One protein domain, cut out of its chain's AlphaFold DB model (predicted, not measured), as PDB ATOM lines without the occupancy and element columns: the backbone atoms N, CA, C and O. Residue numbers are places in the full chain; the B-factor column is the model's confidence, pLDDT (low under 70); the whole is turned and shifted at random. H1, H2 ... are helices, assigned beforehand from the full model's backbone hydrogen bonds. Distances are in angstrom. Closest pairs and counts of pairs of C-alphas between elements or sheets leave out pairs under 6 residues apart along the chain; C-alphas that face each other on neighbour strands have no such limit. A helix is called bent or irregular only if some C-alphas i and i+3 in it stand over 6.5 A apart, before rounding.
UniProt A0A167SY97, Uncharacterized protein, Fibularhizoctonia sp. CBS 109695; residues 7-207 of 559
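AT A GLANCE: This is residues 7 to 207 of the 559 residues of an uncharacterized protein of Fibularhizoctonia sp. CBS 109695 (UniProt A0A167SY97). Two rows of helices pack side by side as two layers, H1, H3 and H6 in one and H2, H4 and H7 in the other, running the opposite way. H8 and then H9 continue the stack beyond H7, and short H5 packs on the first half of H3. Eight of the helices, without H5, make an up-and-down bundle, each running against the one before it. The printed part has 201 residues with nine named helices, H1 to H9 in order, and no named strand: all helix. It is compact, with a radius of gyration of the C-alphas of 17.2 A and spans of 52 by 41 by 30 A.

IN THESE COORDINATES: Find C-alpha 7 at (216.688, 204.604, 270.909); from there H1 runs to residue 21. H2, residues 26 to 42, covers 24.9 A. Look next at C-alpha 53 at (214.779, 221.534, 270.255), where the longest helix, H3, sets out for residue 77, 36.2 A away. H3 has a kink of 34 degrees near residue 64; it is neither bent nor irregular, but only just: C-alphas 62 and 65 are 6.4 A apart. H4, residues 82 to 100, covers 26.9 A, and short H5 holds residues 106 to 113. H6 is residues 117 to 131, and H7, residues 137 to 154, covers 26.1 A. H8 is residues 167 to 180, and H9, residues 190 to 201, ends at C-alpha 201, (231.271, 212.606, 232.349).

HOW THE PARTS SIT: Begin at the hub, H3, which touches five helices. H1 touches it the same way at a shallow tilt of 23 degrees, closest at the C-alphas of Val 13 and Ala 63, 5.9 A. H2 and H3 form a hairpin, closest at C-alphas 40 and 60, 5.6 A; H1 and H2 only just touch, only at the corner, with 3 pairs of C-alphas within 8 A. H3 and H4 are a hairpin too, closest at C-alphas 75 and 88, 5.3 A. H5 touches H3 at C-alphas 111 and 61, 4.7 A, and H6 touches it at C-alphas 117 and 65, 5.2 A, each the closest pair. H4 touches H7 the same way at 22 degrees, a shallow tilt, closest at C-alphas 93 and 146, 5.2 A. Further hairpins are H6 and H7, closest at C-alphas 128 and 143, 4.8 A; H7 and H8, at 148 and 178, 4.7 A; and H8 and H9, at 176 and 200, 6.2 A. H1 and H9 are apart. Every O i to N i+4 pair is within hydrogen-bond range in H2, H6, H7, H8 and H9, against 7 of 11 in H1, 18 of 21 in H3, 13 of 15 in H4 and 1 of 4 in H5, where 5 of 5 O i to N i+3 pairs are.

THE WHOLE: The two C-alphas farthest apart are those of Glu 51 and Ala 191, 52.6 A. The printed part has no cut, and the link from H7 to H8, residues 155 to 166, is long. The mean pLDDT of the printed part is 90.6, and no printed residue is under 70.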
ATOM      1  N   PRO A   7     217.193 205.845 271.497       75.69
ATOM      2  CA  PRO A   7     216.688 204.604 270.909       75.69
ATOM      3  C   PRO A   7     215.233 204.690 270.434       75.69
ATOM      4  O   PRO A   7     214.904 204.137 269.394       75.69
ATOM      5  N   GLU A   8     214.368 205.434 271.129       84.44
ATOM      6  CA  GLU A   8     212.957 205.577 270.747       84.44
ATOM      7  C   GLU A   8     212.800 206.379 269.448       84.44
ATOM      8  O   GLU A   8     211.935 206.079 268.624       84.44
ATOM      9  N   ILE A   9     213.662 207.380 269.231       83.81
ATOM     10  CA  ILE A   9     213.709 208.152 267.980       83.81
ATOM     11  C   ILE A   9     214.200 207.263 266.834       83.81
ATOM     12  O   ILE A   9     213.633 207.298 265.742       83.81
ATOM     13  N   GLU A  10     215.239 206.461 267.067       84.12
ATOM     14  CA  GLU A  10     215.786 205.532 266.072       84.12
ATOM     15  C   GLU A  10     214.765 204.449 265.690       84.12
ATOM     16  O   GLU A  10     214.554 204.199 264.499       84.12
ATOM     17  N   ASP A  11     214.060 203.888 266.674       86.94
ATOM     18  CA  ASP A  11     212.973 202.931 266.468       86.94
ATOM     19  C   ASP A  11     211.809 203.558 265.696       86.94
ATOM     20  O   ASP A  11     211.287 202.947 264.760       86.94
ATOM     21  N   PHE A  12     211.428 204.797 266.026       88.62
ATOM     22  CA  PHE A  12     210.394 205.522 265.294       88.62
ATOM     23  C   PHE A  12     210.798 205.783 263.841       88.62
ATOM     24  O   PHE A  12     210.011 205.514 262.931       88.62
ATOM     25  N   VAL A  13     212.026 206.259 263.593       88.38
ATOM     26  CA  VAL A  13     212.527 206.473 262.228       88.38
ATOM     27  C   VAL A  13     212.519 205.150 261.465       88.38
ATOM     28  O   VAL A  13     211.943 205.083 260.381       88.38
ATOM     29  N   SER A  14     213.062 204.081 262.046       86.81
ATOM     30  CA  SER A  14     213.081 202.744 261.443       86.81
ATOM     31  C   SER A  14     211.675 202.227 261.109       86.81
ATOM     32  O   SER A  14     211.427 201.750 259.999       86.81
ATOM     33  N   ALA A  15     210.717 202.383 262.027       87.00
ATOM     34  CA  ALA A  15     209.323 202.015 261.799       87.00
ATOM     35  C   ALA A  15     208.681 202.859 260.687       87.00
ATOM     36  O   ALA A  15     207.981 202.313 259.835       87.00
ATOM     37  N   SER A  16     208.953 204.166 260.653       86.19
ATOM     38  CA  SER A  16     208.396 205.082 259.651       86.19
ATOM     39  C   SER A  16     208.873 204.777 258.229       86.19
ATOM     40  O   SER A  16     208.106 204.914 257.278       86.19
ATOM     41  N   LEU A  17     210.100 204.271 258.066       86.19
ATOM     42  CA  LEU A  17     210.633 203.894 256.754       86.19
ATOM     43  C   LEU A  17     209.865 202.735 256.107       86.19
ATOM     44  O   LEU A  17     209.872 202.618 254.879       86.19
ATOM     45  N   ARG A  18     209.146 201.922 256.894       84.94
ATOM     46  CA  ARG A  18     208.310 200.831 256.365       84.94
ATOM     47  C   ARG A  18     207.179 201.329 255.470       84.94
ATOM     48  O   ARG A  18     206.754 200.602 254.580       84.94
ATOM     49  N   ILE A  19     206.773 202.596 255.605       85.50
ATOM     50  CA  ILE A  19     205.803 203.241 254.703       85.50
ATOM     51  C   ILE A  19     206.244 203.118 253.235       85.50
ATOM     52  O   ILE A  19     205.403 202.992 252.344       85.50
ATOM     53  N   TYR A  20     207.553 203.118 252.965       79.56
ATOM     54  CA  TYR A  20     208.077 202.983 251.609       79.56
ATOM     55  C   TYR A  20     208.114 201.538 251.106       79.56
ATOM     56  O   TYR A  20     207.931 201.341 249.901       79.56
ATOM     57  N   SER A  21     208.339 200.556 251.985       71.94
ATOM     58  CA  SER A  21     208.423 199.130 251.631       71.94
ATOM     59  C   SER A  21     207.066 198.435 251.580       71.94
ATOM     60  O   SER A  21     206.886 197.487 250.821       71.94
ATOM     61  N   ASP A  22     206.106 198.899 252.376       73.69
ATOM     62  CA  ASP A  22     204.789 198.286 252.460       73.69
ATOM     63  C   ASP A  22     203.963 198.595 251.191       73.69
ATOM     64  O   ASP A  22     204.205 199.580 250.473       73.69
ATOM     65  N   GLN A  23     202.965 197.744 250.912       73.50
ATOM     66  CA  GLN A  23     201.984 197.887 249.816       73.50
ATOM     67  C   GLN A  23     200.985 199.019 250.115       73.50
ATOM     68  O   GLN A  23     199.770 198.838 250.159       73.50
ATOM     69  N   VAL A  24     201.530 200.191 250.411       77.56
ATOM     70  CA  VAL A  24     200.820 201.402 250.794       77.56
ATOM     71  C   VAL A  24     200.643 202.267 249.551       77.56
ATOM     72  O   VAL A  24     201.528 202.334 248.695       77.56
ATOM     73  N   ASP A  25     199.499 202.943 249.461       82.81
ATOM     74  CA  ASP A  25     199.182 203.841 248.355       82.81
ATOM     75  C   ASP A  25     200.276 204.902 248.131       82.81
ATOM     76  O   ASP A  25     200.842 205.460 249.080       82.81
ATOM     77  N   ARG A  26     200.548 205.216 246.857       75.75
ATOM     78  CA  ARG A  26     201.569 206.195 246.455       75.75
ATOM     79  C   ARG A  26     201.361 207.548 247.137       75.75
ATOM     80  O   ARG A  26     202.332 208.175 247.545       75.75
ATOM     81  N   THR A  27     200.115 207.972 247.324       82.56
ATOM     82  CA  THR A  27     199.742 209.244 247.958       82.56
ATOM     83  C   THR A  27     200.217 209.326 249.406       82.56
ATOM     84  O   THR A  27     200.654 210.385 249.846       82.56
ATOM     85  N   ILE A  28     200.195 208.213 250.145       86.19
ATOM     86  CA  ILE A  28     200.683 208.174 251.531       86.19
ATOM     87  C   ILE A  28     202.206 208.307 251.549       86.19
ATOM     88  O   ILE A  28     202.736 209.086 252.340       86.19
ATOM     89  N   LYS A  29     202.908 207.619 250.639       83.75
ATOM     90  CA  LYS A  29     204.369 207.741 250.498       83.75
ATOM     91  C   LYS A  29     204.773 209.184 250.170       83.75
ATOM     92  O   LYS A  29     205.689 209.718 250.787       83.75
ATOM     93  N   ILE A  30     204.034 209.836 249.269       78.50
ATOM     94  CA  ILE A  30     204.219 211.255 248.918       78.50
ATOM     95  C   ILE A  30     203.951 212.155 250.125       78.50
ATOM     96  O   ILE A  30     204.763 213.015 250.452       78.50
ATOM     97  N   SER A  31     202.821 211.960 250.808       86.62
ATOM     98  CA  SER A  31     202.458 212.761 251.978       86.62
ATOM     99  C   SER A  31     203.517 212.663 253.073       86.62
ATOM    100  O   SER A  31     203.825 213.665 253.716       86.62
ATOM    101  N   TRP A  32     204.083 211.472 253.276       87.94
ATOM    102  CA  TRP A  32     205.176 211.255 254.214       87.94
ATOM    103  C   TRP A  32     206.457 211.979 253.781       87.94
ATOM    104  O   TRP A  32     207.012 212.741 254.571       87.94
ATOM    105  N   ALA A  33     206.886 211.824 252.524       83.75
ATOM    106  CA  ALA A  33     208.073 212.499 251.993       83.75
ATOM    107  C   ALA A  33     207.977 214.033 252.115       83.75
ATOM    108  O   ALA A  33     208.915 214.690 252.575       83.75
ATOM    109  N   VAL A  34     206.814 214.605 251.780       83.62
ATOM    110  CA  VAL A  34     206.543 216.046 251.904       83.62
ATOM    111  C   VAL A  34     206.536 216.495 253.366       83.62
ATOM    112  O   VAL A  34     207.119 217.532 253.687       83.62
ATOM    113  N   ASN A  35     205.903 215.730 254.265       88.94
ATOM    114  CA  ASN A  35     205.869 216.058 255.689       88.94
ATOM    115  C   ASN A  35     207.272 216.039 256.301       88.94
ATOM    116  O   ASN A  35     207.665 217.006 256.953       88.94
ATOM    117  N   LEU A  36     208.046 214.988 256.027       88.94
ATOM    118  CA  LEU A  36     209.420 214.874 256.488       88.94
ATOM    119  C   LEU A  36     210.269 216.045 256.003       88.94
ATOM    120  O   LEU A  36     211.033 216.602 256.789       88.94
ATOM    121  N   LEU A  37     210.149 216.424 254.727       87.31
ATOM    122  CA  LEU A  37     210.865 217.580 254.203       87.31
ATOM    123  C   LEU A  37     210.500 218.837 255.001       87.31
ATOM    124  O   LEU A  37     211.400 219.536 255.455       87.31
ATOM    125  N   GLY A  38     209.207 219.075 255.239       88.31
ATOM    126  CA  GLY A  38     208.736 220.203 256.044       88.31
ATOM    127  C   GLY A  38     209.320 220.207 257.460       88.31
ATOM    128  O   GLY A  38     209.864 221.220 257.895       88.31
ATOM    129  N   VAL A  39     209.298 219.066 258.157       88.19
ATOM    130  CA  VAL A  39     209.919 218.912 259.488       88.19
ATOM    131  C   VAL A  39     211.431 219.143 259.428       88.19
ATOM    132  O   VAL A  39     211.999 219.802 260.296       88.19
ATOM    133  N   SER A  40     212.094 218.668 258.376       90.38
ATOM    134  CA  SER A  40     213.536 218.846 258.185       90.38
ATOM    135  C   SER A  40     213.914 220.306 257.933       90.38
ATOM    136  O   SER A  40     215.020 220.721 258.269       90.38
ATOM    137  N   GLU A  41     213.009 221.119 257.386       91.25
ATOM    138  CA  GLU A  41     213.229 222.557 257.220       91.25
ATOM    139  C   GLU A  41     213.135 223.338 258.538       91.25
ATOM    140  O   GLU A  41     213.797 224.370 258.674       91.25
ATOM    141  N   VAL A  42     212.392 222.832 259.531       90.81
ATOM    142  CA  VAL A  42     212.254 223.466 260.857       90.81
ATOM    143  C   VAL A  42     213.610 223.647 261.536       90.81
ATOM    144  O   VAL A  42     213.818 224.649 262.222       90.81
ATOM    145  N   ILE A  43     214.578 222.756 261.282       90.69
ATOM    146  CA  ILE A  43     215.910 222.852 261.892       90.69
ATOM    147  C   ILE A  43     216.627 224.177 261.575       90.69
ATOM    148  O   ILE A  43     217.455 224.638 262.360       90.69
ATOM    149  N   PHE A  44     216.291 224.834 260.461       91.19
ATOM    150  CA  PHE A  44     216.885 226.118 260.079       91.19
ATOM    151  C   PHE A  44     216.300 227.317 260.835       91.19
ATOM    152  O   PHE A  44     216.906 228.389 260.813       91.19
ATOM    153  N   PHE A  45     215.154 227.148 261.499       90.94
ATOM    154  CA  PHE A  45     214.409 228.230 262.149       90.94
ATOM    155  C   PHE A  45     214.204 228.017 263.654       90.94
ATOM    156  O   PHE A  45     213.914 228.979 264.362       90.94
ATOM    157  N   ILE A  46     214.359 226.784 264.146       91.81
ATOM    158  CA  ILE A  46     214.122 226.440 265.550       91.81
ATOM    159  C   ILE A  46     215.122 227.117 266.498       91.81
ATOM    160  O   ILE A  46     216.331 227.164 266.243       91.81
ATOM    161  N   SER A  47     214.600 227.645 267.607       90.56
ATOM    162  CA  SER A  47     215.390 228.277 268.665       90.56
ATOM    163  C   SER A  47     215.942 227.225 269.631       90.56
ATOM    164  O   SER A  47     215.193 226.331 270.014       90.56
ATOM    165  N   PRO A  48     217.183 227.365 270.133       89.94
ATOM    166  CA  PRO A  48     217.697 226.528 271.222       89.94
ATOM    167  C   PRO A  48     216.881 226.588 272.523       89.94
ATOM    168  O   PRO A  48     217.081 225.761 273.401       89.94
ATOM    169  N   ALA A  49     216.003 227.585 272.673       91.88
ATOM    170  CA  ALA A  49     215.100 227.712 273.818       91.88
ATOM    171  C   ALA A  49     213.761 226.970 273.633       91.88
ATOM    172  O   ALA A  49     212.929 227.005 274.537       91.88
ATOM    173  N   ASP A  50     213.522 226.371 272.463       92.00
ATOM    174  CA  ASP A  50     212.311 225.600 272.177       92.00
ATOM    175  C   ASP A  50     212.306 224.285 272.971       92.00
ATOM    176  O   ASP A  50     213.329 223.605 273.063       92.00
ATOM    177  N   GLU A  51     211.156 223.912 273.538       90.00
ATOM    178  CA  GLU A  51     211.036 222.710 274.373       90.00
ATOM    179  C   GLU A  51     211.294 221.406 273.599       90.00
ATOM    180  O   GLU A  51     211.715 220.413 274.191       90.00
ATOM    181  N   PHE A  52     211.099 221.407 272.275       88.25
ATOM    182  CA  PHE A  52     211.333 220.255 271.403       88.25
ATOM    183  C   PHE A  52     212.667 220.330 270.656       88.25
ATOM    184  O   PHE A  52     212.907 219.518 269.759       88.25
ATOM    185  N   PHE A  53     213.542 221.285 270.994       90.38
ATOM    186  CA  PHE A  53     214.779 221.534 270.255       90.38
ATOM    187  C   PHE A  53     215.636 220.276 270.084       90.38
ATOM    188  O   PHE A  53     215.942 219.889 268.954       90.38
ATOM    189  N   ASP A  54     215.989 219.603 271.181       88.62
ATOM    190  CA  ASP A  54     216.865 218.428 271.131       88.62
ATOM    191  C   ASP A  54     216.209 217.244 270.407       88.62
ATOM    192  O   ASP A  54     216.870 216.557 269.622       88.62
ATOM    193  N   LEU A  55     214.898 217.062 270.599       88.81
ATOM    194  CA  LEU A  55     214.108 216.035 269.920       88.81
ATOM    195  C   LEU A  55     214.110 216.247 268.403       88.81
ATOM    196  O   LEU A  55     214.433 215.329 267.654       88.81
ATOM    197  N   ILE A  56     213.785 217.459 267.943       90.19
ATOM    198  CA  ILE A  56     213.716 217.793 266.514       90.19
ATOM    199  C   ILE A  56     215.102 217.697 265.882       90.19
ATOM    200  O   ILE A  56     215.251 217.103 264.816       90.19
ATOM    201  N   VAL A  57     216.134 218.230 266.539       90.88
ATOM    202  CA  VAL A  57     217.509 218.170 266.030       90.88
ATOM    203  C   VAL A  57     217.964 216.720 265.864       90.88
ATOM    204  O   VAL A  57     218.489 216.377 264.804       90.88
ATOM    205  N   ARG A  58     217.732 215.859 266.865       89.88
ATOM    206  CA  ARG A  58     218.115 214.442 266.798       89.88
ATOM    207  C   ARG A  58     217.276 213.659 265.790       89.88
ATOM    208  O   ARG A  58     217.825 212.846 265.049       89.88
ATOM    209  N   PHE A  59     215.971 213.921 265.727       91.88
ATOM    210  CA  PHE A  59     215.086 213.311 264.739       91.88
ATOM    211  C   PHE A  59     215.555 213.627 263.319       91.88
ATOM    212  O   PHE A  59     215.761 212.708 262.536       91.88
ATOM    213  N   VAL A  60     215.793 214.901 262.993       92.06
ATOM    214  CA  VAL A  60     216.216 215.310 261.644       92.06
ATOM    215  C   VAL A  60     217.615 214.773 261.308       92.06
ATOM    216  O   VAL A  60     217.834 214.335 260.179       92.06
ATOM    217  N   GLU A  61     218.541 214.741 262.275       91.38
ATOM    218  CA  GLU A  61     219.887 214.165 262.110       91.38
ATOM    219  C   GLU A  61     219.844 212.720 261.583       91.38
ATOM    220  O   GLU A  61     220.572 212.390 260.645       91.38
ATOM    221  N   ILE A  62     218.967 211.881 262.142       90.94
ATOM    222  CA  ILE A  62     218.825 210.472 261.749       90.94
ATOM    223  C   ILE A  62     217.882 210.322 260.545       90.94
ATOM    224  O   ILE A  62     218.179 209.589 259.601       90.94
ATOM    225  N   ALA A  63     216.741 211.014 260.555       91.62
ATOM    226  CA  ALA A  63     215.657 210.792 259.605       91.62
ATOM    227  C   ALA A  63     215.992 211.257 258.184       91.62
ATOM    228  O   ALA A  63     215.591 210.589 257.232       91.62
ATOM    229  N   VAL A  64     216.729 212.361 258.013       92.69
ATOM    230  CA  VAL A  64     217.067 212.905 256.683       92.69
ATOM    231  C   VAL A  64     217.856 211.905 255.826       92.69
ATOM    232  O   VAL A  64     217.364 211.538 254.756       92.69
ATOM    233  N   PRO A  65     219.039 211.407 256.242       93.06
ATOM    234  CA  PRO A  65     219.779 210.437 255.435       93.06
ATOM    235  C   PRO A  65     219.031 209.104 255.309       93.06
ATOM    236  O   PRO A  65     219.073 208.478 254.251       93.06
ATOM    237  N   ALA A  66     218.301 208.694 256.351       92.19
ATOM    238  CA  ALA A  66     217.564 207.437 256.362       92.19
ATOM    239  C   ALA A  66     216.384 207.425 255.373       92.19
ATOM    240  O   ALA A  66     216.124 206.403 254.750       92.19
ATOM    241  N   ASN A  67     215.706 208.562 255.174       92.25
ATOM    242  CA  ASN A  67     214.625 208.700 254.190       92.25
ATOM    243  C   ASN A  67     215.123 209.011 252.778       92.25
ATOM    244  O   ASN A  67     214.413 208.730 251.815       92.25
ATOM    245  N   LEU A  68     216.334 209.552 252.622       93.38
ATOM    246  CA  LEU A  68     216.921 209.731 251.295       93.38
ATOM    247  C   LEU A  68     217.060 208.384 250.572       93.38
ATOM    248  O   LEU A  68     216.754 208.303 249.387       93.38
ATOM    249  N   ILE A  69     217.440 207.333 251.305       93.00
ATOM    250  CA  ILE A  69     217.611 205.964 250.803       93.00
ATOM    251  C   ILE A  69     216.366 205.440 250.065       93.00
ATOM    252  O   ILE A  69     216.476 205.186 248.867       93.00
ATOM    253  N   PRO A  70     215.183 205.289 250.692       91.12
ATOM    254  CA  PRO A  70     214.018 204.764 249.990       91.12
ATOM    255  C   PRO A  70     213.571 205.666 248.836       91.12
ATOM    256  O   PRO A  70     213.134 205.141 247.819       91.12
ATOM    257  N   LEU A  71     213.713 206.995 248.937       92.31
ATOM    258  CA  LEU A  71     213.379 207.899 247.828       92.31
ATOM    259  C   LEU A  71     214.230 207.610 246.587       92.31
ATOM    260  O   LEU A  71     213.695 207.516 245.481       92.31
ATOM    261  N   VAL A  72     215.546 207.440 246.755       94.88
ATOM    262  CA  VAL A  72     216.430 207.132 245.624       94.88
ATOM    263  C   VAL A  72     216.286 205.682 245.158       94.88
ATOM    264  O   VAL A  72     216.364 205.434 243.960       94.88
ATOM    265  N   THR A  73     215.977 204.734 246.044       92.62
ATOM    266  CA  THR A  73     215.651 203.354 245.646       92.62
ATOM    267  C   THR A  73     214.383 203.306 244.787       92.62
ATOM    268  O   THR A  73     214.399 202.722 243.709       92.62
ATOM    269  N   HIS A  74     213.316 204.010 245.174       91.06
ATOM    270  CA  HIS A  74     212.091 204.105 244.366       91.06
ATOM    271  C   HIS A  74     212.308 204.846 243.040       91.06
ATOM    272  O   HIS A  74     211.716 204.492 242.019       91.06
ATOM    273  N   LEU A  75     213.178 205.862 243.020       94.88
ATOM    274  CA  LEU A  75     213.603 206.510 241.775       94.88
ATOM    275  C   LEU A  75     214.359 205.538 240.858       94.88
ATOM    276  O   LEU A  75     214.190 205.576 239.639       94.88
ATOM    277  N   LEU A  76     215.184 204.663 241.431       95.00
ATOM    278  CA  LEU A  76     215.879 203.626 240.686       95.00
ATOM    279  C   LEU A  76     214.871 202.632 240.085       95.00
ATOM    280  O   LEU A  76     214.899 202.378 238.885       95.00
ATOM    281  N   GLU A  77     213.925 202.141 240.874       92.19
ATOM    282  CA  GLU A  77     212.928 201.155 240.438       92.19
ATOM    283  C   GLU A  77     211.933 201.695 239.399       92.19
ATOM    284  O   GLU A  77     211.397 200.927 238.604       92.19
ATOM    285  N   ALA A  78     211.740 203.017 239.332       90.81
ATOM    286  CA  ALA A  78     210.808 203.659 238.409       90.81
ATOM    287  C   ALA A  78     211.017 203.301 236.922       90.81
ATOM    288  O   ALA A  78     210.060 203.388 236.167       90.81
ATOM    289  N   ARG A  79     212.234 202.919 236.488       89.50
ATOM    290  CA  ARG A  79     212.627 202.549 235.102       89.50
ATOM    291  C   ARG A  79     211.939 203.366 233.993       89.50
ATOM    292  O   ARG A  79     212.517 204.367 233.588       89.50
ATOM    293  N   THR A  80     210.768 202.966 233.495       83.81
ATOM    294  CA  THR A  80     210.015 203.637 232.412       83.81
ATOM    295  C   THR A  80     208.808 204.469 232.882       83.81
ATOM    296  O   THR A  80     208.207 205.164 232.071       83.81
ATOM    297  N   ASP A  81     208.462 204.467 234.173       89.25
ATOM    298  CA  ASP A  81     207.422 205.328 234.759       89.25
ATOM    299  C   ASP A  81     207.961 206.761 234.944       89.25
ATOM    300  O   ASP A  81     208.593 207.104 235.948       89.25
ATOM    301  N   HIS A  82     207.721 207.632 233.959       88.19
ATOM    302  CA  HIS A  82     208.176 209.026 234.008       88.19
ATOM    303  C   HIS A  82     207.516 209.846 235.122       88.19
ATOM    304  O   HIS A  82     208.119 210.800 235.614       88.19
ATOM    305  N   GLU A  83     206.289 209.518 235.529       89.06
ATOM    306  CA  GLU A  83     205.613 210.218 236.627       89.06
ATOM    307  C   GLU A  83     206.263 209.868 237.967       89.06
ATOM    308  O   GLU A  83     206.566 210.773 238.750       89.06
ATOM    309  N   ALA A  84     206.588 208.586 238.180       89.75
ATOM    310  CA  ALA A  84     207.419 208.142 239.297       89.75
ATOM    311  C   ALA A  84     208.746 208.880 239.340       89.75
ATOM    312  O   ALA A  84     209.128 209.405 240.385       89.75
ATOM    313  N   GLN A  85     209.450 208.914 238.206       94.31
ATOM    314  CA  GLN A  85     210.764 209.533 238.135       94.31
ATOM    315  C   GLN A  85     210.697 210.994 238.571       94.31
ATOM    316  O   GLN A  85     211.476 211.395 239.430       94.31
ATOM    317  N   ARG A  86     209.752 211.776 238.021       94.19
ATOM    318  CA  ARG A  86     209.567 213.199 238.360       94.19
ATOM    319  C   ARG A  86     209.273 213.406 239.838       94.19
ATOM    320  O   ARG A  86     209.816 214.335 240.437       94.19
ATOM    321  N   LEU A  87     208.423 212.563 240.410       91.31
ATOM    322  CA  LEU A  87     208.079 212.627 241.820       91.31
ATOM    323  C   LEU A  87     209.317 212.383 242.692       91.31
ATOM    324  O   LEU A  87     209.739 213.266 243.438       91.31
ATOM    325  N   TRP A  88     209.934 211.210 242.550       93.31
ATOM    326  CA  TRP A  88     211.005 210.779 243.440       93.31
ATOM    327  C   TRP A  88     212.267 211.629 243.297       93.31
ATOM    328  O   TRP A  88     212.895 211.959 244.304       93.31
ATOM    329  N   ILE A  89     212.616 212.067 242.079       96.56
ATOM    330  CA  ILE A  89     213.759 212.970 241.890       96.56
ATOM    331  C   ILE A  89     213.509 214.341 242.517       96.56
ATOM    332  O   ILE A  89     214.444 214.933 243.047       96.56
ATOM    333  N   THR A  90     212.270 214.850 242.495       95.19
ATOM    334  CA  THR A  90     211.942 216.154 243.088       95.19
ATOM    335  C   THR A  90     212.148 216.126 244.597       95.19
ATOM    336  O   THR A  90     212.788 217.028 245.145       95.19
ATOM    337  N   ASP A  91     211.664 215.079 245.260       91.81
ATOM    338  CA  ASP A  91     211.783 214.942 246.711       91.81
ATOM    339  C   ASP A  91     213.229 214.654 247.133       91.81
ATOM    340  O   ASP A  91     213.756 215.338 248.015       91.81
ATOM    341  N   ALA A  92     213.926 213.744 246.441       95.38
ATOM    342  CA  ALA A  92     215.339 213.464 246.697       95.38
ATOM    343  C   ALA A  92     216.225 214.708 246.485       95.38
ATOM    344  O   ALA A  92     217.085 215.014 247.313       95.38
ATOM    345  N   HIS A  93     215.979 215.476 245.416       96.56
ATOM    346  CA  HIS A  93     216.681 216.730 245.131       96.56
ATOM    347  C   HIS A  93     216.474 217.780 246.236       96.56
ATOM    348  O   HIS A  93     217.417 218.469 246.631       96.56
ATOM    349  N   ARG A  94     215.249 217.916 246.762       94.06
ATOM    350  CA  ARG A  94     214.959 218.848 247.864       94.06
ATOM    351  C   ARG A  94     215.644 218.423 249.158       94.06
ATOM    352  O   ARG A  94     216.266 219.263 249.809       94.06
ATOM    353  N   LEU A  95     215.567 217.136 249.495       93.44
ATOM    354  CA  LEU A  95     216.140 216.587 250.721       93.44
ATOM    355  C   LEU A  95     217.669 216.724 250.732       93.44
ATOM    356  O   LEU A  95     218.241 217.202 251.712       93.44
ATOM    357  N   ILE A  96     218.339 216.416 249.617       95.06
ATOM    358  CA  ILE A  96     219.796 216.576 249.521       95.06
ATOM    359  C   ILE A  96     220.230 218.049 249.495       95.06
ATOM    360  O   ILE A  96     221.294 218.404 250.007       95.06
ATOM    361  N   GLY A  97     219.368 218.934 248.984       94.38
ATOM    362  CA  GLY A  97     219.565 220.381 249.025       94.38
ATOM    363  C   GLY A  97     219.661 220.953 250.446       94.38
ATOM    364  O   GLY A  97     220.319 221.980 250.635       94.38
ATOM    365  N   LEU A  98     219.089 220.286 251.461       93.19
ATOM    366  CA  LEU A  98     219.206 220.707 252.865       93.19
ATOM    367  C   LEU A  98     220.667 220.740 253.331       93.19
ATOM    368  O   LEU A  98     221.071 221.689 253.999       93.19
ATOM    369  N   TYR A  99     221.490 219.778 252.902       93.69
ATOM    370  CA  TYR A  99     222.911 219.726 253.261       93.69
ATOM    371  C   TYR A  99     223.712 220.913 252.710       93.69
ATOM    372  O   TYR A  99     224.739 221.284 253.279       93.69
ATOM    373  N   CYS A 100     223.243 221.543 251.630       92.81
ATOM    374  CA  CYS A 100     223.910 222.677 250.988       92.81
ATOM    375  C   CYS A 100     223.544 224.037 251.600       92.81
ATOM    376  O   CYS A 100     224.185 225.045 251.280       92.81
ATOM    377  N   ARG A 101     222.502 224.107 252.438       90.12
ATOM    378  CA  ARG A 101     222.050 225.371 253.029       90.12
ATOM    379  C   ARG A 101     223.082 225.870 254.041       90.12
ATOM    380  O   ARG A 101     223.408 225.196 255.016       90.12
ATOM    381  N   LYS A 102     223.592 227.084 253.820       85.81
ATOM    382  CA  LYS A 102     224.519 227.738 254.751       85.81
ATOM    383  C   LYS A 102     223.764 228.150 256.012       85.81
ATOM    384  O   LYS A 102     222.786 228.885 255.925       85.81
ATOM    385  N   SER A 103     224.257 227.734 257.174       85.94
ATOM    386  CA  SER A 103     223.745 228.163 258.476       85.94
ATOM    387  C   SER A 103     224.900 228.411 259.439       85.94
ATOM    388  O   SER A 103     225.914 227.716 259.398       85.94
ATOM    389  N   LYS A 104     224.749 229.419 260.304       83.94
ATOM    390  CA  LYS A 104     225.673 229.675 261.422       83.94
ATOM    391  C   LYS A 104     225.291 228.888 262.677       83.94
ATOM    392  O   LYS A 104     226.032 228.913 263.653       83.94
ATOM    393  N   ALA A 105     224.124 228.246 262.672       88.31
ATOM    394  CA  ALA A 105     223.596 227.575 263.841       88.31
ATOM    395  C   ALA A 105     224.292 226.212 264.046       88.31
ATOM    396  O   ALA A 105     224.264 225.386 263.127       88.31
ATOM    397  N   PRO A 106     224.898 225.947 265.222       88.88
ATOM    398  CA  PRO A 106     225.662 224.720 265.461       88.88
ATOM    399  C   PRO A 106     224.849 223.433 265.277       88.88
ATOM    400  O   PRO A 106     225.378 222.419 264.834       88.88
ATOM    401  N   HIS A 107     223.549 223.453 265.577       89.31
ATOM    402  CA  HIS A 107     222.692 222.274 265.448       89.31
ATOM    403  C   HIS A 107     222.404 221.882 263.995       89.31
ATOM    404  O   HIS A 107     222.237 220.701 263.718       89.31
ATOM    405  N   VAL A 108     222.434 222.827 263.050       89.38
ATOM    406  CA  VAL A 108     222.325 222.516 261.612       89.38
ATOM    407  C   VAL A 108     223.565 221.762 261.122       89.38
ATOM    408  O   VAL A 108     223.462 220.873 260.276       89.38
ATOM    409  N   GLN A 109     224.736 222.055 261.702       88.62
ATOM    410  CA  GLN A 109     225.970 221.339 261.377       88.62
ATOM    411  C   GLN A 109     225.924 219.874 261.817       88.62
ATOM    412  O   GLN A 109     226.601 219.062 261.190       88.62
ATOM    413  N   LYS A 110     225.109 219.505 262.820       87.62
ATOM    414  CA  LYS A 110     224.957 218.103 263.244       87.62
ATOM    415  C   LYS A 110     224.472 217.216 262.094       87.62
ATOM    416  O   LYS A 110     225.083 216.188 261.843       87.62
ATOM    417  N   ILE A 111     223.482 217.666 261.311       88.00
ATOM    418  CA  ILE A 111     223.039 216.943 260.101       88.00
ATOM    419  C   ILE A 111     224.198 216.804 259.105       88.00
ATOM    420  O   ILE A 111     224.443 215.724 258.574       88.00
ATOM    421  N   GLN A 112     224.921 217.898 258.846       89.81
ATOM    422  CA  GLN A 112     226.019 217.923 257.872       89.81
ATOM    423  C   GLN A 112     227.187 217.015 258.285       89.81
ATOM    424  O   GLN A 112     227.829 216.427 257.419       89.81
ATOM    425  N   HIS A 113     227.450 216.854 259.579       92.12
ATOM    426  CA  HIS A 113     228.562 216.047 260.088       92.12
ATOM    427  C   HIS A 113     228.155 214.614 260.458       92.12
ATOM    428  O   HIS A 113     229.003 213.819 260.856       92.12
ATOM    429  N   TYR A 114     226.877 214.258 260.315       92.81
ATOM    430  CA  TYR A 114     226.390 212.931 260.666       92.81
ATOM    431  C   TYR A 114     226.881 211.861 259.682       92.81
ATOM    432  O   TYR A 114     226.617 211.936 258.483       92.81
ATOM    433  N   ASN A 115     227.544 210.817 260.193       92.00
ATOM    434  CA  ASN A 115     228.154 209.755 259.379       92.00
ATOM    435  C   ASN A 115     227.159 208.975 258.506       92.00
ATOM    436  O   ASN A 115     227.530 208.518 257.425       92.00
ATOM    437  N   GLY A 116     225.891 208.853 258.916       91.12
ATOM    438  CA  GLY A 116     224.877 208.128 258.139       91.12
ATOM    439  C   GLY A 116     224.578 208.744 256.769       91.12
ATOM    440  O   GLY A 116     223.996 208.081 255.914       91.12
ATOM    441  N   ARG A 117     225.027 209.981 256.508       93.50
ATOM    442  CA  ARG A 117     224.924 210.596 255.178       93.50
ATOM    443  C   ARG A 117     225.808 209.922 254.130       93.50
ATOM    444  O   ARG A 117     225.443 209.954 252.964       93.50
ATOM    445  N   VAL A 118     226.946 209.331 254.511       94.38
ATOM    446  CA  VAL A 118     227.928 208.766 253.564       94.38
ATOM    447  C   VAL A 118     227.323 207.647 252.703       94.38
ATOM    448  O   VAL A 118     227.336 207.789 251.478       94.38
ATOM    449  N   PRO A 119     226.722 206.581 253.274       94.44
ATOM    450  CA  PRO A 119     226.076 205.545 252.466       94.44
ATOM    451  C   PRO A 119     224.856 206.067 251.693       94.44
ATOM    452  O   PRO A 119     224.640 205.666 250.551       94.44
ATOM    453  N   ALA A 120     224.086 206.996 252.274       94.94
ATOM    454  CA  ALA A 120     222.942 207.607 251.597       94.94
ATOM    455  C   ALA A 120     223.378 208.419 250.365       94.94
ATOM    456  O   ALA A 120     222.737 208.348 249.319       94.94
ATOM    457  N   PHE A 121     224.489 209.154 250.462       96.12
ATOM    458  CA  PHE A 121     225.064 209.937 249.370       96.12
ATOM    459  C   PHE A 121     225.635 209.040 248.280       96.12
ATOM    460  O   PHE A 121     225.372 209.296 247.111       96.12
ATOM    461  N   ALA A 122     226.341 207.969 248.647       94.88
ATOM    462  CA  ALA A 122     226.870 207.010 247.684       94.88
ATOM    463  C   ALA A 122     225.750 206.328 246.878       94.88
ATOM    464  O   ALA A 122     225.837 206.258 245.654       94.88
ATOM    465  N   LEU A 123     224.659 205.894 247.526       96.19
ATOM    466  CA  LEU A 123     223.498 205.358 246.806       96.19
ATOM    467  C   LEU A 123     222.821 206.438 245.945       96.19
ATOM    468  O   LEU A 123     222.508 206.195 244.783       96.19
ATOM    469  N   SER A 124     222.636 207.643 246.490       97.31
ATOM    470  CA  SER A 124     222.031 208.764 245.758       97.31
ATOM    471  C   SER A 124     222.828 209.132 244.509       97.31
ATOM    472  O   SER A 124     222.249 209.390 243.462       97.31
ATOM    473  N   GLU A 125     224.154 209.118 244.596       96.50
ATOM    474  CA  GLU A 125     225.055 209.363 243.476       96.50
ATOM    475  C   GLU A 125     224.845 208.351 242.347       96.50
ATOM    476  O   GLU A 125     224.681 208.768 241.199       96.50
ATOM    477  N   ILE A 126     224.770 207.049 242.664       96.44
ATOM    478  CA  ILE A 126     224.464 205.999 241.678       96.44
ATOM    479  C   ILE A 126     223.146 206.324 240.974       96.44
ATOM    480  O   ILE A 126     223.081 206.400 239.748       96.44
ATOM    481  N   VAL A 127     222.093 206.567 241.754       98.00
ATOM    482  CA  VAL A 127     220.745 206.781 241.223       98.00
ATOM    483  C   VAL A 127     220.660 208.064 240.395       98.00
ATOM    484  O   VAL A 127     220.037 208.068 239.331       98.00
ATOM    485  N   PHE A 128     221.294 209.154 240.829       98.44
ATOM    486  CA  PHE A 128     221.298 210.402 240.074       98.44
ATOM    487  C   PHE A 128     222.103 210.274 238.781       98.44
ATOM    488  O   PHE A 128     221.630 210.743 237.749       98.44
ATOM    489  N   LEU A 129     223.250 209.586 238.788       97.56
ATOM    490  CA  LEU A 129     224.004 209.302 237.562       97.56
ATOM    491  C   LEU A 129     223.186 208.465 236.569       97.56
ATOM    492  O   LEU A 129     223.150 208.804 235.388       97.56
ATOM    493  N   VAL A 130     222.471 207.435 237.033       97.62
ATOM    494  CA  VAL A 130     221.544 206.657 236.187       97.62
ATOM    495  C   VAL A 130     220.424 207.556 235.645       97.62
ATOM    496  O   VAL A 130     220.113 207.526 234.451       97.62
ATOM    497  N   SER A 131     219.858 208.421 236.491       98.12
ATOM    498  CA  SER A 131     218.756 209.331 236.143       98.12
ATOM    499  C   SER A 131     219.144 210.418 235.134       98.12
ATOM    500  O   SER A 131     218.270 210.956 234.450       98.12
ATOM    501  N   LEU A 132     220.440 210.710 234.963       97.50
ATOM    502  CA  LEU A 132     220.921 211.585 233.889       97.50
ATOM    503  C   LEU A 132     220.527 211.074 232.500       97.50
ATOM    504  O   LEU A 132     220.420 211.878 231.578       97.50
ATOM    505  N   THR A 133     220.298 209.768 232.341       97.00
ATOM    506  CA  THR A 133     219.919 209.151 231.061       97.00
ATOM    507  C   THR A 133     218.429 209.271 230.742       97.00
ATOM    508  O   THR A 133     218.015 208.869 229.654       97.00
ATOM    509  N   SER A 134     217.611 209.827 231.648       96.12
ATOM    510  CA  SER A 134     216.161 209.930 231.454       96.12
ATOM    511  C   SER A 134     215.799 210.648 230.144       96.12
ATOM    512  O   SER A 134     216.423 211.632 229.728       96.12
ATOM    513  N   SER A 135     214.775 210.127 229.475       93.94
ATOM    514  CA  SER A 135     214.093 210.736 228.329       93.94
ATOM    515  C   SER A 135     213.336 212.015 228.719       93.94
ATOM    516  O   SER A 135     213.151 212.912 227.881       93.94
ATOM    517  N   ASP A 136     213.003 212.160 230.006       93.50
ATOM    518  CA  ASP A 136     212.478 213.388 230.586       93.50
ATOM    519  C   ASP A 136     213.607 214.383 230.908       93.50
ATOM    520  O   ASP A 136     214.518 214.134 231.703       93.50
ATOM    521  N   LYS A 137     213.511 215.569 230.298       92.50
ATOM    522  CA  LYS A 137     214.493 216.647 230.461       92.50
ATOM    523  C   LYS A 137     214.623 217.116 231.914       92.50
ATOM    524  O   LYS A 137     215.731 217.388 232.378       92.50
ATOM    525  N   GLY A 138     213.486 217.273 232.590       94.38
ATOM    526  CA  GLY A 138     213.396 217.790 233.949       94.38
ATOM    527  C   GLY A 138     214.005 216.818 234.947       94.38
ATOM    528  O   GLY A 138     214.785 217.243 235.794       94.38
ATOM    529  N   VAL A 139     213.744 215.517 234.782       96.50
ATOM    530  CA  VAL A 139     214.375 214.461 235.592       96.50
ATOM    531  C   VAL A 139     215.895 214.503 235.436       96.50
ATOM    532  O   VAL A 139     216.609 214.621 236.432       96.50
ATOM    533  N   ALA A 140     216.402 214.506 234.199       96.31
ATOM    534  CA  ALA A 140     217.841 214.572 233.945       96.31
ATOM    535  C   ALA A 140     218.478 215.871 234.481       96.31
ATOM    536  O   ALA A 140     219.625 215.874 234.930       96.31
ATOM    537  N   GLN A 141     217.749 216.992 234.451       96.06
ATOM    538  CA  GLN A 141     218.229 218.273 234.975       96.06
ATOM    539  C   GLN A 141     218.282 218.283 236.508       96.06
ATOM    540  O   GLN A 141     219.285 218.720 237.074       96.06
ATOM    541  N   LEU A 142     217.238 217.790 237.178       97.31
ATOM    542  CA  LEU A 142     217.210 217.674 238.637       97.31
ATOM    543  C   LEU A 142     218.272 216.691 239.133       97.31
ATOM    544  O   LEU A 142     218.941 216.980 240.119       97.31
ATOM    545  N   ALA A 143     218.511 215.591 238.415       98.19
ATOM    546  CA  ALA A 143     219.606 214.670 238.710       98.19
ATOM    547  C   ALA A 143     220.982 215.359 238.630       98.19
ATOM    548  O   ALA A 143     221.794 215.234 239.547       98.19
ATOM    549  N   ALA A 144     221.229 216.164 237.589       97.81
ATOM    550  CA  ALA A 144     222.462 216.948 237.474       97.81
ATOM    551  C   ALA A 144     222.626 217.963 238.623       97.81
ATOM    552  O   ALA A 144     223.721 218.127 239.162       97.81
ATOM    553  N   GLN A 145     221.541 218.628 239.029       97.75
ATOM    554  CA  GLN A 145     221.540 219.551 240.170       97.75
ATOM    555  C   GLN A 145     221.752 218.825 241.507       97.75
ATOM    556  O   GLN A 145     222.486 219.320 242.362       97.75
ATOM    557  N   ALA A 146     221.185 217.631 241.672       98.44
ATOM    558  CA  ALA A 146     221.356 216.817 242.867       98.44
ATOM    559  C   ALA A 146     222.803 216.302 243.008       98.44
ATOM    560  O   ALA A 146     223.374 216.379 244.094       98.44
ATOM    561  N   LEU A 147     223.452 215.896 241.907       98.31
ATOM    562  CA  LEU A 147     224.891 215.577 241.890       98.31
ATOM    563  C   LEU A 147     225.746 216.787 242.289       98.31
ATOM    564  O   LEU A 147     226.692 216.668 243.070       98.31
ATOM    565  N   ARG A 148     225.385 217.982 241.808       98.06
ATOM    566  CA  ARG A 148     226.020 219.229 242.248       98.06
ATOM    567  C   ARG A 148     225.847 219.458 243.752       98.06
ATOM    568  O   ARG A 148     226.789 219.914 244.395       98.06
ATOM    569  N   TYR A 149     224.681 219.157 244.319       97.94
ATOM    570  CA  TYR A 149     224.461 219.258 245.763       97.94
ATOM    571  C   TYR A 149     225.310 218.267 246.561       97.94
ATOM    572  O   TYR A 149     225.874 218.675 247.573       97.94
ATOM    573  N   ILE A 150     225.495 217.029 246.085       97.19
ATOM    574  CA  ILE A 150     226.455 216.084 246.687       97.19
ATOM    575  C   ILE A 150     227.842 216.726 246.763       97.19
ATOM    576  O   ILE A 150     228.403 216.834 247.852       97.19
ATOM    577  N   ALA A 151     228.346 217.247 245.640       97.00
ATOM    578  CA  ALA A 151     229.666 217.873 245.590       97.00
ATOM    579  C   ALA A 151     229.789 219.070 246.553       97.00
ATOM    580  O   ALA A 151     230.728 219.134 247.341       97.00
ATOM    581  N   ILE A 152     228.821 219.996 246.555       96.69
ATOM    582  CA  ILE A 152     228.827 221.158 247.468       96.69
ATOM    583  C   ILE A 152     228.815 220.716 248.932       96.69
ATOM    584  O   ILE A 152     229.493 221.311 249.768       96.69
ATOM    585  N   ALA A 153     228.017 219.703 249.253       95.56
ATOM    586  CA  ALA A 153     227.842 219.236 250.613       95.56
ATOM    587  C   ALA A 153     229.045 218.430 251.133       95.56
ATOM    588  O   ALA A 153     229.203 218.322 252.346       95.56
ATOM    589  N   GLU A 154     229.864 217.852 250.255       95.12
ATOM    590  CA  GLU A 154     231.114 217.155 250.597       95.12
ATOM    591  C   GLU A 154     232.337 218.082 250.625       95.12
ATOM    592  O   GLU A 154     233.309 217.780 251.304       95.12
ATOM    593  N   MET A 155     232.298 219.227 249.934       94.19
ATOM    594  CA  MET A 155     233.348 220.258 250.014       94.19
ATOM    595  C   MET A 155     233.358 221.031 251.345       94.19
ATOM    596  O   MET A 155     234.222 221.880 251.565       94.19
ATOM    597  N   GLN A 156     232.367 220.817 252.212       92.31
ATOM    598  CA  GLN A 156     232.285 221.508 253.497       92.31
ATOM    599  C   GLN A 156     233.395 221.028 254.449       92.31
ATOM    600  O   GLN A 156     233.728 219.846 254.465       92.31
ATOM    601  N   PRO A 157     233.981 221.918 255.266       89.81
ATOM    602  CA  PRO A 157     235.084 221.543 256.142       89.81
ATOM    603  C   PRO A 157     234.614 220.591 257.248       89.81
ATOM    604  O   PRO A 157     233.611 220.861 257.900       89.81
ATOM    605  N   GLY A 158     235.369 219.515 257.487       88.62
ATOM    606  CA  GLY A 158     235.149 218.592 258.610       88.62
ATOM    607  C   GLY A 158     234.002 217.593 258.436       88.62
ATOM    608  O   GLY A 158     233.772 216.789 259.338       88.62
ATOM    609  N   VAL A 159     233.296 217.606 257.300       92.81
ATOM    610  CA  VAL A 159     232.204 216.657 257.041       92.81
ATOM    611  C   VAL A 159     232.740 215.265 256.690       92.81
ATOM    612  O   VAL A 159     233.798 215.155 256.068       92.81
ATOM    613  N   PRO A 160     232.017 214.189 257.044       92.88
ATOM    614  CA  PRO A 160     232.409 212.845 256.656       92.88
ATOM    615  C   PRO A 160     232.214 212.639 255.150       92.88
ATOM    616  O   PRO A 160     231.170 212.977 254.586       92.88
ATOM    617  N   THR A 161     233.217 212.048 254.508       89.88
ATOM    618  CA  THR A 161     233.208 211.683 253.087       89.88
ATOM    619  C   THR A 161     233.504 210.200 252.916       89.88
ATOM    620  O   THR A 161     233.983 209.539 253.837       89.88
ATOM    621  N   ASN A 162     233.238 209.668 251.725       88.06
ATOM    622  CA  ASN A 162     233.572 208.288 251.398       88.06
ATOM    623  C   ASN A 162     235.101 208.058 251.482       88.06
ATOM    624  O   ASN A 162     235.831 208.681 250.708       88.06
ATOM    625  N   PRO A 163     235.589 207.169 252.370       83.50
ATOM    626  CA  PRO A 163     237.019 206.899 252.515       83.50
ATOM    627  C   PRO A 163     237.602 206.082 251.351       83.50
ATOM    628  O   PRO A 163     238.816 206.032 251.198       83.50
ATOM    629  N   GLY A 164     236.761 205.436 250.537       81.31
ATOM    630  CA  GLY A 164     237.180 204.620 249.394       81.31
ATOM    631  C   GLY A 164     237.486 205.406 248.115       81.31
ATOM    632  O   GLY A 164     237.763 204.789 247.093       81.31
ATOM    633  N   ILE A 165     237.395 206.738 248.146       85.38
ATOM    634  CA  ILE A 165     237.745 207.627 247.029       85.38
ATOM    635  C   ILE A 165     238.883 208.513 247.518       85.38
ATOM    636  O   ILE A 165     238.722 209.161 248.554       85.38
ATOM    637  N   ASP A 166     240.003 208.561 246.801       88.06
ATOM    638  CA  ASP A 166     241.105 209.457 247.154       88.06
ATOM    639  C   ASP A 166     240.747 210.941 246.937       88.06
ATOM    640  O   ASP A 166     239.690 211.294 246.408       88.06
ATOM    641  N   ASP A 167     241.601 211.839 247.425       88.56
ATOM    642  CA  ASP A 167     241.323 213.276 247.397       88.56
ATOM    643  C   ASP A 167     241.373 213.874 245.979       88.56
ATOM    644  O   ASP A 167     240.632 214.821 245.694       88.56
ATOM    645  N   GLU A 168     242.207 213.328 245.089       89.88
ATOM    646  CA  GLU A 168     242.377 213.817 243.717       89.88
ATOM    647  C   GLU A 168     241.155 213.461 242.860       89.88
ATOM    648  O   GLU A 168     240.514 214.343 242.275       89.88
ATOM    649  N   ASP A 169     240.758 212.194 242.896       88.62
ATOM    650  CA  ASP A 169     239.560 211.658 242.262       88.62
ATOM    651  C   ASP A 169     238.305 212.372 242.757       88.62
ATOM    652  O   ASP A 169     237.414 212.747 241.981       88.62
ATOM    653  N   ARG A 170     238.232 212.616 244.071       91.88
ATOM    654  CA  ARG A 170     237.111 213.338 244.671       91.88
ATOM    655  C   ARG A 170     237.036 214.767 244.147       91.88
ATOM    656  O   ARG A 170     235.949 215.200 243.757       91.88
ATOM    657  N   ALA A 171     238.162 215.478 244.081       92.62
ATOM    658  CA  ALA A 171     238.219 216.841 243.559       92.62
ATOM    659  C   ALA A 171     237.840 216.911 242.069       92.62
ATOM    660  O   ALA A 171     237.091 217.807 241.652       92.62
ATOM    661  N   GLN A 172     238.292 215.952 241.259       92.31
ATOM    662  CA  GLN A 172     237.911 215.861 239.851       92.31
ATOM    663  C   GLN A 172     236.409 215.614 239.691       92.31
ATOM    664  O   GLN A 172     235.740 216.332 238.939       92.31
ATOM    665  N   ARG A 173     235.865 214.638 240.422       93.25
ATOM    666  CA  ARG A 173     234.434 214.316 240.414       93.25
ATOM    667  C   ARG A 173     233.589 215.519 240.807       93.25
ATOM    668  O   ARG A 173     232.638 215.877 240.112       93.25
ATOM    669  N   HIS A 174     233.977 216.193 241.884       95.44
ATOM    670  CA  HIS A 174     233.344 217.419 242.344       95.44
ATOM    671  C   HIS A 174     233.298 218.492 241.258       95.44
ATOM    672  O   HIS A 174     232.236 219.056 241.003       95.44
ATOM    673  N   ARG A 175     234.415 218.743 240.566       96.25
ATOM    674  CA  ARG A 175     234.465 219.699 239.448       96.25
ATOM    675  C   ARG A 175     233.451 219.347 238.357       96.25
ATOM    676  O   ARG A 175     232.736 220.233 237.886       96.25
ATOM    677  N   VAL A 176     233.365 218.071 237.977       95.50
ATOM    678  CA  VAL A 176     232.416 217.593 236.959       95.50
ATOM    679  C   VAL A 176     230.971 217.796 237.417       95.50
ATOM    680  O   VAL A 176     230.161 218.327 236.660       95.50
ATOM    681  N   TYR A 177     230.642 217.453 238.664       97.06
ATOM    682  CA  TYR A 177     229.281 217.579 239.200       97.06
ATOM    683  C   TYR A 177     228.838 219.033 239.342       97.06
ATOM    684  O   TYR A 177     227.710 219.377 238.990       97.06
ATOM    685  N   ILE A 178     229.746 219.913 239.773       97.38
ATOM    686  CA  ILE A 178     229.503 221.357 239.840       97.38
ATOM    687  C   ILE A 178     229.158 221.912 238.459       97.38
ATOM    688  O   ILE A 178     228.201 222.677 238.340       97.38
ATOM    689  N   GLN A 179     229.897 221.509 237.421       96.62
ATOM    690  CA  GLN A 179     229.622 221.926 236.047       96.62
ATOM    691  C   GLN A 179     228.320 221.317 235.520       96.62
ATOM    692  O   GLN A 179     227.531 222.027 234.899       96.62
ATOM    693  N   LEU A 180     228.059 220.030 235.769       95.50
ATOM    694  CA  LEU A 180     226.841 219.349 235.317       95.50
ATOM    695  C   LEU A 180     225.583 220.090 235.773       95.50
ATOM    696  O   LEU A 180     224.760 220.441 234.928       95.50
ATOM    697  N   GLY A 181     225.479 220.374 237.072       95.31
ATOM    698  CA  GLY A 181     224.316 221.017 237.684       95.31
ATOM    699  C   GLY A 181     224.347 222.546 237.736       95.31
ATOM    700  O   GLY A 181     223.585 223.116 238.517       95.31
ATOM    701  N   ASP A 182     225.237 223.221 236.996       94.69
ATOM    702  CA  ASP A 182     225.363 224.686 237.038       94.69
ATOM    703  C   ASP A 182     224.063 225.375 236.568       94.69
ATOM    704  O   ASP A 182     223.705 225.258 235.392       94.69
ATOM    705  N   PRO A 183     223.359 226.122 237.445       89.88
ATOM    706  CA  PRO A 183     222.111 226.793 237.082       89.88
ATOM    707  C   PRO A 183     222.302 227.920 236.059       89.88
ATOM    708  O   PRO A 183     221.330 228.330 235.430       89.88
ATOM    709  N   ASN A 184     223.528 228.423 235.879       91.12
ATOM    710  CA  ASN A 184     223.815 229.494 234.924       91.12
ATOM    711  C   ASN A 184     223.949 228.981 233.484       91.12
ATOM    712  O   ASN A 184     223.927 229.770 232.540       91.12
ATOM    713  N   VAL A 185     224.090 227.666 233.294       88.69
ATOM    714  CA  VAL A 185     224.229 227.069 231.968       88.69
ATOM    715  C   VAL A 185     222.856 226.663 231.446       88.69
ATOM    716  O   VAL A 185     222.295 225.634 231.820       88.69
ATOM    717  N   ILE A 186     222.323 227.463 230.525       81.56
ATOM    718  CA  ILE A 186     221.056 227.169 229.856       81.56
ATOM    719  C   ILE A 186     221.332 226.256 228.662       81.56
ATOM    720  O   ILE A 186     221.953 226.664 227.681       81.56
ATOM    721  N   VAL A 187     220.842 225.018 228.729       82.75
ATOM    722  CA  VAL A 187     220.898 224.078 227.604       82.75
ATOM    723  C   VAL A 187     219.523 223.961 226.956       82.75
ATOM    724  O   VAL A 187     218.538 223.572 227.595       82.75
ATOM    725  N   PHE A 188     219.445 224.301 225.671       81.19
ATOM    726  CA  PHE A 188     218.213 224.220 224.890       81.19
ATOM    727  C   PHE A 188     218.006 222.800 224.351       81.19
ATOM    728  O   PHE A 188     218.885 222.230 223.717       81.19
ATOM    729  N   GLY A 189     216.819 222.231 224.578       87.50
ATOM    730  CA  GLY A 189     216.457 220.895 224.086       87.50
ATOM    731  C   GLY A 189     217.031 219.710 224.879       87.50
ATOM    732  O   GLY A 189     217.946 219.841 225.688       87.50
ATOM    733  N   ARG A 190     216.435 218.530 224.655       89.94
ATOM    734  CA  ARG A 190     216.793 217.266 225.328       89.94
ATOM    735  C   ARG A 190     218.117 216.684 224.821       89.94
ATOM    736  O   ARG A 190     218.941 216.246 225.614       89.94
ATOM    737  N   ALA A 191     218.335 216.713 223.505       90.94
ATOM    738  CA  ALA A 191     219.514 216.115 222.879       90.94
ATOM    739  C   ALA A 191     220.823 216.838 223.253       90.94
ATOM    740  O   ALA A 191     221.799 216.182 223.609       90.94
ATOM    741  N   GLU A 192     220.828 218.175 223.254       92.12
ATOM    742  CA  GLU A 192     222.012 218.960 223.640       92.12
ATOM    743  C   GLU A 192     222.366 218.792 225.120       92.12
ATOM    744  O   GLU A 192     223.543 218.729 225.473       92.12
ATOM    745  N   GLN A 193     221.364 218.654 225.998       93.19
ATOM    746  CA  GLN A 193     221.607 218.346 227.408       93.19
ATOM    747  C   GLN A 193     222.305 216.997 227.556       93.19
ATOM    748  O   GLN A 193     223.322 216.915 228.236       93.19
ATOM    749  N   GLN A 194     221.810 215.969 226.869       95.50
ATOM    750  CA  GLN A 194     222.413 214.638 226.889       95.50
ATOM    751  C   GLN A 194     223.848 214.653 226.342       95.50
ATOM    752  O   GLN A 194     224.756 214.098 226.962       95.50
ATOM    753  N   LYS A 195     224.090 215.365 225.235       94.81
ATOM    754  CA  LYS A 195     225.431 215.546 224.660       94.81
ATOM    755  C   LYS A 195     226.390 216.233 225.635       94.81
ATOM    756  O   LYS A 195     227.517 215.777 225.824       94.81
ATOM    757  N   ARG A 196     225.945 217.310 226.290       94.50
ATOM    758  CA  ARG A 196     226.733 218.009 227.314       94.50
ATOM    759  C   ARG A 196     227.045 217.099 228.499       94.50
ATOM    760  O   ARG A 196     228.190 217.074 228.944       94.50
ATOM    761  N   THR A 197     226.050 216.363 228.991       95.25
ATOM    762  CA  THR A 197     226.214 215.425 230.104       95.25
ATOM    763  C   THR A 197     227.300 214.401 229.797       95.25
ATOM    764  O   THR A 197     228.256 214.284 230.562       95.25
ATOM    765  N   ARG A 198     227.217 213.724 228.646       94.88
ATOM    766  CA  ARG A 198     228.229 212.742 228.229       94.88
ATOM    767  C   ARG A 198     229.612 213.366 228.095       94.88
ATOM    768  O   ARG A 198     230.576 212.817 228.616       94.88
ATOM    769  N   LYS A 199     229.713 214.549 227.476       92.38
ATOM    770  CA  LYS A 199     230.989 215.269 227.339       92.38
ATOM    771  C   LYS A 199     231.651 215.543 228.695       92.38
ATOM    772  O   LYS A 199     232.860 215.385 228.813       92.38
ATOM    773  N   LEU A 200     230.877 215.955 229.699       93.12
ATOM    774  CA  LEU A 200     231.395 216.221 231.043       93.12
ATOM    775  C   LEU A 200     231.789 214.932 231.770       93.12
ATOM    776  O   LEU A 200     232.866 214.879 232.359       93.12
ATOM    777  N   LEU A 201     230.973 213.881 231.691       91.62
ATOM    778  CA  LEU A 201     231.271 212.606 232.349       91.62
ATOM    779  C   LEU A 201     232.498 211.900 231.759       91.62
ATOM    780  O   LEU A 201     233.256 211.300 232.510       91.62
ATOM    781  N   ARG A 202     232.766 212.055 230.457       87.12
ATOM    782  CA  ARG A 202     234.004 211.577 229.810       87.12
ATOM    783  C   ARG A 202     235.284 212.203 230.365       87.12
ATOM    784  O   ARG A 202     236.364 211.704 230.085       87.12
ATOM    785  N   SER A 203     235.181 213.319 231.089       86.69
ATOM    786  CA  SER A 203     236.337 213.971 231.715       86.69
ATOM    787  C   SER A 203     236.683 213.414 233.097       86.69
ATOM    788  O   SER A 203     237.643 213.887 233.706       86.69
ATOM    789  N   LEU A 204     235.908 212.451 233.607       86.31
ATOM    790  CA  LEU A 204     236.283 211.652 234.770       86.31
ATOM    791  C   LEU A 204     237.377 210.672 234.325       86.31
ATOM    792  O   LEU A 204     237.163 209.935 233.368       86.31
ATOM    793  N   SER A 205     238.546 210.692 234.968       71.25
ATOM    794  CA  SER A 205     239.663 209.803 234.603       71.25
ATOM    795  C   SER A 205     239.756 208.560 235.477       71.25
ATOM    796  O   SER A 205     240.394 207.595 235.068       71.25
ATOM    797  N   SER A 206     239.108 208.545 236.645       73.38
ATOM    798  CA  SER A 206     239.172 207.409 237.557       73.38
ATOM    799  C   SER A 206     237.926 206.531 237.530       73.38
ATOM    800  O   SER A 206     236.788 206.984 237.364       73.38
ATOM    801  N   THR A 207     238.159 205.228 237.697       78.06
ATOM    802  CA  THR A 207     237.083 204.250 237.843       78.06
ATOM    803  C   THR A 207     236.783 204.028 239.316       78.06
ATOM    804  O   THR A 207     237.601 203.466 240.042       78.06
TER     805      THR A 207